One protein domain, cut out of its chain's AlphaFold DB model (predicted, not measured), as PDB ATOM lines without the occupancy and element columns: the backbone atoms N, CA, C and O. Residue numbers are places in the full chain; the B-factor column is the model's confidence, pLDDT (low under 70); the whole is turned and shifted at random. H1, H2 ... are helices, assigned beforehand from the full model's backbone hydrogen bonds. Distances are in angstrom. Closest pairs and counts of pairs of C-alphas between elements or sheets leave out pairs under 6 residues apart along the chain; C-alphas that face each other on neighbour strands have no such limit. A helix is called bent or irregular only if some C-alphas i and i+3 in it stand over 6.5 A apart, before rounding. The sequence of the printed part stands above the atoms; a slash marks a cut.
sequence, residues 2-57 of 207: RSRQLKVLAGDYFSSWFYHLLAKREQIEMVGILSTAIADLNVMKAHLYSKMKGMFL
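What this domain is: This is residues 2 to 57 of the 207 residues of the protein "Heptaprenyl diphosphate synthase component 1" of Paenibacillus sonchi (UniProt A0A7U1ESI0). Two long helices, H2 and H1, make a narrow V: they meet near the tight turn that joins them and spread apart toward their other ends, so the model is an open helical hairpin with no further layer over it. The longer arm is H2; residues 2 to 14 of H1, and residues 39 to 47 and 49 to 53 of H2, stand free. The printed part has 56 residues with two named helices, H1 then H2 along the chain, and no named strand; the class is all helix. It is only just loose, close to extended, with a radius of gyration of the C-alphas of 15.0 A, and its outline, 45 by 30 by 8 A, is only just flat.

Where its parts are: Find C-alpha 28 at (197.852, 133.378, 130.201); from there H2, residues 28 to 53, runs 37.8 A to C-alpha 53 at (183.752, 147.803, 162.147). Then go back to C-alpha 2 at (191.296, 164.094, 145.156), where H1, residues 2 to 24, begins; it measures 32.6 A from first to last C-alpha.

How they stand to each other: Look at residues 28 to 31 of H2 and residues 19 to 23 of H1, for the two helices touch with these parts alone. The closest C-alphas are those of Tyr 19 and Val 31, 6.2 A apart. H1 and H2 form a helical hairpin, running opposite ways at a shallow tilt of 27 degrees. Their centres are 15.9 A apart. In H1 and H2 every O i to N i+4 pair is within hydrogen-bond range, and neither helix is bent.

The domain as a whole: The two C-alphas farthest apart are those of Glu 26 and Met 55, at 45.1 A. The printed part has no cut, and the link from H1 to H2, three residues, is tight. The mean pLDDT of the printed part is 91.2, and no printed residue is under 70.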
ATOM      1  N   ARG A   2     190.479 164.259 146.383       76.50
ATOM      2  CA  ARG A   2     191.296 164.094 145.156       76.50
ATOM      3  C   ARG A   2     192.474 163.104 145.276       76.50
ATOM      4  O   ARG A   2     192.654 162.269 144.402       76.50
ATOM      5  N   SER A   3     193.225 163.133 146.381       82.00
ATOM      6  CA  SER A   3     194.364 162.215 146.606       82.00
ATOM      7  C   SER A   3     193.944 160.739 146.715       82.00
ATOM      8  O   SER A   3     194.602 159.864 146.160       82.00
ATOM      9  N   ARG A   4     192.799 160.444 147.349       81.56
ATOM     10  CA  ARG A   4     192.292 159.064 147.457       81.56
ATOM     11  C   ARG A   4     191.874 158.511 146.096       81.56
ATOM     12  O   ARG A   4     192.202 157.376 145.787       81.56
ATOM     13  N   GLN A   5     191.192 159.318 145.283       87.94
ATOM     14  CA  GLN A   5     190.799 158.929 143.924       87.94
ATOM     15  C   GLN A   5     192.018 158.667 143.034       87.94
ATOM     16  O   GLN A   5     192.041 157.671 142.325       87.94
ATOM     17  N   LEU A   6     193.057 159.503 143.130       90.12
ATOM     18  CA  LEU A   6     194.311 159.273 142.409       90.12
ATOM     19  C   LEU A   6     194.992 157.965 142.826       90.12
ATOM     20  O   LEU A   6     195.476 157.246 141.963       90.12
ATOM     21  N   LYS A   7     194.992 157.621 144.122       89.19
ATOM     22  CA  LYS A   7     195.527 156.330 144.594       89.19
ATOM     23  C   LYS A   7     194.746 155.136 144.042       89.19
ATOM     24  O   LYS A   7     195.366 154.146 143.675       89.19
ATOM     25  N   VAL A   8     193.417 155.236 143.966       89.25
ATOM     26  CA  VAL A   8     192.569 154.184 143.374       89.25
ATOM     27  C   VAL A   8     192.897 154.011 141.891       89.25
ATOM     28  O   VAL A   8     193.253 152.913 141.484       89.25
ATOM     29  N   LEU A   9     192.901 155.099 141.116       92.69
ATOM     30  CA  LEU A   9     193.207 155.055 139.680       92.69
ATOM     31  C   LEU A   9     194.634 154.573 139.390       92.69
ATOM     32  O   LEU A   9     194.859 153.851 138.423       92.69
ATOM     33  N   ALA A  10     195.602 154.958 140.224       93.25
ATOM     34  CA  ALA A  10     196.960 154.438 140.127       93.25
ATOM     35  C   ALA A  10     196.986 152.922 140.368       93.25
ATOM     36  O   ALA A  10     197.660 152.205 139.634       93.25
ATOM     37  N   GLY A  11     196.224 152.430 141.351       90.31
ATOM     38  CA  GLY A  11     196.027 151.000 141.580       90.31
ATOM     39  C   GLY A  11     195.461 150.291 140.350       90.31
ATOM     40  O   GLY A  11     196.078 149.346 139.866       90.31
ATOM     41  N   ASP A  12     194.361 150.802 139.790       91.94
ATOM     42  CA  ASP A  12     193.724 150.240 138.589       91.94
ATOM     43  C   ASP A  12     194.693 150.196 137.396       91.94
ATOM     44  O   ASP A  12     194.763 149.199 136.671       91.94
ATOM     45  N   TYR A  13     195.492 151.254 137.218       94.44
ATOM     46  CA  TYR A  13     196.524 151.324 136.187       94.44
ATOM     47  C   TYR A  13     197.612 150.264 136.388       94.44
ATOM     48  O   TYR A  13     197.910 149.514 135.458       94.44
ATOM     49  N   PHE A  14     198.193 150.160 137.589       93.50
ATOM     50  CA  PHE A  14     199.258 149.189 137.857       93.50
ATOM     51  C   PHE A  14     198.759 147.744 137.782       93.50
ATOM     52  O   PHE A  14     199.462 146.901 137.228       93.50
ATOM     53  N   SER A  15     197.542 147.458 138.256       90.00
ATOM     54  CA  SER A  15     196.919 146.140 138.101       90.00
ATOM     55  C   SER A  15     196.676 145.795 136.630       90.00
ATOM     56  O   SER A  15     197.009 144.697 136.193       90.00
ATOM     57  N   SER A  16     196.174 146.740 135.831       92.38
ATOM     58  CA  SER A  16     195.970 146.528 134.390       92.38
ATOM     59  C   SER A  16     197.295 146.321 133.649       92.38
ATOM     60  O   SER A  16     197.414 145.429 132.809       92.38
ATOM     61  N   TRP A  17     198.317 147.111 133.988       94.44
ATOM     62  CA  TRP A  17     199.657 146.985 133.420       94.44
ATOM     63  C   TRP A  17     200.309 145.646 133.774       94.44
ATOM     64  O   TRP A  17     200.924 145.012 132.919       94.44
ATOM     65  N   PHE A  18     200.124 145.175 135.005       92.19
ATOM     66  CA  PHE A  18     200.589 143.865 135.439       92.19
ATOM     67  C   PHE A  18     200.026 142.732 134.563       92.19
ATOM     68  O   PHE A  18     200.792 141.932 134.024       92.19
ATOM     69  N   TYR A  19     198.708 142.708 134.333       93.00
ATOM     70  CA  TYR A  19     198.097 141.705 133.453       93.00
ATOM     71  C   TYR A  19     198.525 141.857 131.993       93.00
ATOM     72  O   TYR A  19     198.739 140.854 131.310       93.00
ATOM     73  N   HIS A  20     198.721 143.092 131.520       93.88
ATOM     74  CA  HIS A  20     199.267 143.341 130.189       93.88
ATOM     75  C   HIS A  20     200.663 142.719 130.017       93.88
ATOM     76  O   HIS A  20     200.930 142.089 128.991       93.88
ATOM     77  N   LEU A  21     201.546 142.849 131.014       95.75
ATOM     78  CA  LEU A  21     202.889 142.265 130.973       95.75
ATOM     79  C   LEU A  21     202.858 140.732 130.919       95.75
ATOM     80  O   LEU A  21     203.620 140.148 130.149       95.75
ATOM     81  N   LEU A  22     201.975 140.092 131.690       93.94
ATOM     82  CA  LEU A  22     201.801 138.636 131.658       93.94
ATOM     83  C   LEU A  22     201.279 138.157 130.301       93.94
ATOM     84  O   LEU A  22     201.856 137.249 129.704       93.94
ATOM     85  N   ALA A  23     200.241 138.814 129.777       93.81
ATOM     86  CA  ALA A  23     199.670 138.482 128.476       93.81
ATOM     87  C   ALA A  23     200.693 138.645 127.343       93.81
ATOM     88  O   ALA A  23     200.813 137.776 126.485       93.81
ATOM     89  N   LYS A  24     201.503 139.713 127.381       96.06
ATOM     90  CA  LYS A  24     202.592 139.950 126.419       96.06
ATOM     91  C   LYS A  24     203.688 138.874 126.457       96.06
ATOM     92  O   LYS A  24     204.424 138.727 125.487       96.06
ATOM     93  N   ARG A  25     203.826 138.150 127.570       95.81
ATOM     94  CA  ARG A  25     204.765 137.028 127.743       95.81
ATOM     95  C   ARG A  25     204.101 135.662 127.541       95.81
ATOM     96  O   ARG A  25     204.712 134.659 127.888       95.81
ATOM     97  N   GLU A  26     202.867 135.639 127.034       94.38
ATOM     98  CA  GLU A  26     202.065 134.425 126.813       94.38
ATOM     99  C   GLU A  26     201.792 133.624 128.103       94.38
ATOM    100  O   GLU A  26     201.389 132.466 128.066       94.38
ATOM    101  N   GLN A  27     201.928 134.263 129.272       92.94
ATOM    102  CA  GLN A  27     201.673 133.670 130.590       92.94
ATOM    103  C   GLN A  27     200.181 133.748 130.949       92.94
ATOM    104  O   GLN A  27     199.796 134.305 131.977       92.94
ATOM    105  N   ILE A  28     199.314 133.240 130.069       90.38
ATOM    106  CA  ILE A  28     197.852 133.378 130.201       90.38
ATOM    107  C   ILE A  28     197.319 132.622 131.424       90.38
ATOM    108  O   ILE A  28     196.452 133.126 132.132       90.38
ATOM    109  N   GLU A  29     197.882 131.454 131.730       90.44
ATOM    110  CA  GLU A  29     197.538 130.700 132.939       90.44
ATOM    111  C   GLU A  29     197.817 131.517 134.212       90.44
ATOM    112  O   GLU A  29     196.969 131.612 135.102       90.44
ATOM    113  N   MET A  30     198.957 132.215 134.247       90.75
ATOM    114  CA  MET A  30     199.349 133.067 135.369       90.75
ATOM    115  C   MET A  30     198.390 134.243 135.582       90.75
ATOM    116  O   MET A  30     198.137 134.645 136.719       90.75
ATOM    117  N   VAL A  31     197.807 134.783 134.502       92.00
ATOM    118  CA  VAL A  31     196.750 135.803 134.600       92.00
ATOM    119  C   VAL A  31     195.560 135.249 135.386       92.00
ATOM    120  O   VAL A  31     195.083 135.907 136.311       92.00
ATOM    121  N   GLY A  32     195.113 134.031 135.064       91.62
ATOM    122  CA  GLY A  32     194.002 133.371 135.752       91.62
ATOM    123  C   GLY A  32     194.297 133.117 137.233       91.62
ATOM    124  O   GLY A  32     193.526 133.559 138.090       91.62
ATOM    125  N   ILE A  33     195.441 132.497 137.535       92.38
ATOM    126  CA  ILE A  33     195.876 132.195 138.910       92.38
ATOM    127  C   ILE A  33     195.909 133.469 139.763       92.38
ATOM    128  O   ILE A  33     195.275 133.536 140.819       92.38
ATOM    129  N   LEU A  34     196.582 134.518 139.285       92.38
ATOM    130  CA  LEU A  34     196.766 135.738 140.071       92.38
ATOM    131  C   LEU A  34     195.510 136.602 140.141       92.38
ATOM    132  O   LEU A  34     195.271 137.228 141.168       92.38
ATOM    133  N   SER A  35     194.675 136.627 139.098       92.06
ATOM    134  CA  SER A  35     193.363 137.286 139.165       92.06
ATOM    135  C   SER A  35     192.461 136.672 140.232       92.06
ATOM    136  O   SER A  35     191.854 137.407 141.012       92.06
ATOM    137  N   THR A  36     192.462 135.342 140.341       93.12
ATOM    138  CA  THR A  36     191.703 134.616 141.364       93.12
ATOM    139  C   THR A  36     192.269 134.907 142.750       93.12
ATOM    140  O   THR A  36     191.534 135.315 143.648       93.12
ATOM    141  N   ALA A  37     193.592 134.814 142.911       93.88
ATOM    142  CA  ALA A  37     194.261 135.103 144.178       93.88
ATOM    143  C   ALA A  37     194.025 136.546 144.662       93.88
ATOM    144  O   ALA A  37     193.792 136.774 145.851       93.88
ATOM    145  N   ILE A  38     194.046 137.527 143.751       93.12
ATOM    146  CA  ILE A  38     193.773 138.939 144.058       93.12
ATOM    147  C   ILE A  38     192.299 139.149 144.427       93.12
ATOM    148  O   ILE A  38     192.015 139.888 145.373       93.12
ATOM    149  N   ALA A  39     191.366 138.504 143.722       93.62
ATOM    150  CA  ALA A  39     189.945 138.559 144.058       93.62
ATOM    151  C   ALA A  39     189.687 138.002 145.468       93.62
ATOM    152  O   ALA A  39     189.073 138.684 146.291       93.62
ATOM    153  N   ASP A  40     190.245 136.832 145.781       94.19
ATOM    154  CA  ASP A  40     190.155 136.216 147.107       94.19
ATOM    155  C   ASP A  40     190.744 137.118 148.194       94.19
ATOM    156  O   ASP A  40     190.128 137.343 149.236       94.19
ATOM    157  N   LEU A  41     191.923 137.687 147.941       94.75
ATOM    158  CA  LEU A  41     192.585 138.612 148.856       94.75
ATOM    159  C   LEU A  41     191.715 139.852 149.125       94.75
ATOM    160  O   LEU A  41     191.613 140.302 150.268       94.75
ATOM    161  N   ASN A  42     191.037 140.387 148.107       94.00
ATOM    162  CA  ASN A  42     190.112 141.511 148.265       94.00
ATOM    163  C   ASN A  42     188.864 141.135 149.078       94.00
ATOM    164  O   ASN A  42     188.435 141.920 149.927       94.00
ATOM    165  N   VAL A  43     188.318 139.931 148.887       95.81
ATOM    166  CA  VAL A  43     187.217 139.400 149.707       95.81
ATOM    167  C   VAL A  43     187.656 139.248 151.167       95.81
ATOM    168  O   VAL A  43     186.967 139.716 152.076       95.81
ATOM    169  N   MET A  44     188.842 138.683 151.415       95.06
ATOM    170  CA  MET A  44     189.413 138.562 152.761       95.06
ATOM    171  C   MET A  44     189.602 139.930 153.430       95.06
ATOM    172  O   MET A  44     189.250 140.090 154.602       95.06
ATOM    173  N   LYS A  45     190.092 140.938 152.689       94.75
ATOM    174  CA  LYS A  45     190.197 142.322 153.181       94.75
ATOM    175  C   LYS A  45     188.830 142.865 153.577       94.75
ATOM    176  O   LYS A  45     188.680 143.375 154.684       94.75
ATOM    177  N   ALA A  46     187.829 142.735 152.706       94.25
ATOM    178  CA  ALA A  46     186.475 143.211 152.978       94.25
ATOM    179  C   ALA A  46     185.880 142.566 154.242       94.25
ATOM    180  O   ALA A  46     185.314 143.269 155.084       94.25
ATOM    181  N   HIS A  47     186.076 141.257 154.432       93.31
ATOM    182  CA  HIS A  47     185.658 140.567 155.652       93.31
ATOM    183  C   HIS A  47     186.381 141.077 156.899       93.31
ATOM    184  O   HIS A  47     185.722 141.317 157.911       93.31
ATOM    185  N   LEU A  48     187.703 141.275 156.845       93.00
ATOM    186  CA  LEU A  48     188.457 141.831 157.970       93.00
ATOM    187  C   LEU A  48     187.935 143.224 158.339       93.00
ATOM    188  O   LEU A  48     187.594 143.451 159.497       93.00
ATOM    189  N   TYR A  49     187.760 144.115 157.359       91.06
ATOM    190  CA  TYR A  49     187.188 145.445 157.588       91.06
ATOM    191  C   TYR A  49     185.785 145.387 158.199       91.06
ATOM    192  O   TYR A  49     185.474 146.163 159.103       91.06
ATOM    193  N   SER A  50     184.935 144.463 157.745       90.56
ATOM    194  CA  SER A  50     183.601 144.274 158.321       90.56
ATOM    195  C   SER A  50     183.672 143.834 159.785       90.56
ATOM    196  O   SER A  50     182.927 144.353 160.614       90.56
ATOM    197  N   LYS A  51     184.576 142.905 160.120       89.69
ATOM    198  CA  LYS A  51     184.778 142.446 161.503       89.69
ATOM    199  C   LYS A  51     185.353 143.546 162.396       89.69
ATOM    200  O   LYS A  51     184.918 143.676 163.536       89.69
ATOM    201  N   MET A  52     186.276 144.355 161.869       88.44
ATOM    202  CA  MET A  52     186.831 145.515 162.569       88.44
ATOM    203  C   MET A  52     185.737 146.540 162.889       88.44
ATOM    204  O   MET A  52     185.612 146.957 164.035       88.44
ATOM    205  N   LYS A  53     184.884 146.887 161.916       86.12
ATOM    206  CA  LYS A  53     183.752 147.803 162.147       86.12
ATOM    207  C   LYS A  53     182.748 147.275 163.170       86.12
ATOM    208  O   LYS A  53     182.191 148.060 163.925       86.12
ATOM    209  N   GLY A  54     182.518 145.963 163.186       84.44
ATOM    210  CA  GLY A  54     181.643 145.319 164.165       84.44
ATOM    211  C   GLY A  54     182.287 145.068 165.532       84.44
ATOM    212  O   GLY A  54     181.615 144.535 166.405       84.44
ATOM    213  N   MET A  55     183.570 145.410 165.722       80.12
ATOM    214  CA  MET A  55     184.345 145.120 166.939       80.12
ATOM    215  C   MET A  55     184.327 143.630 167.345       80.12
ATOM    216  O   MET A  55     184.416 143.289 168.520       80.12
ATOM    217  N   PHE A  56     184.244 142.722 166.366       80.62
ATOM    218  CA  PHE A  56     184.158 141.268 166.576       80.62
ATOM    219  C   PHE A  56     185.523 140.567 166.465       80.62
ATOM    220  O   PHE A  56     185.621 139.481 165.889       80.62
ATOM    221  N   LEU A  57     186.597 141.204 166.943       87.25
ATOM    222  CA  LEU A  57     187.963 140.685 166.841       87.25
ATOM    223  C   LEU A  57     188.712 140.827 168.162       87.25
ATOM    224  O   LEU A  57     188.758 141.912 168.736       87.25
TER     225      LEU A  57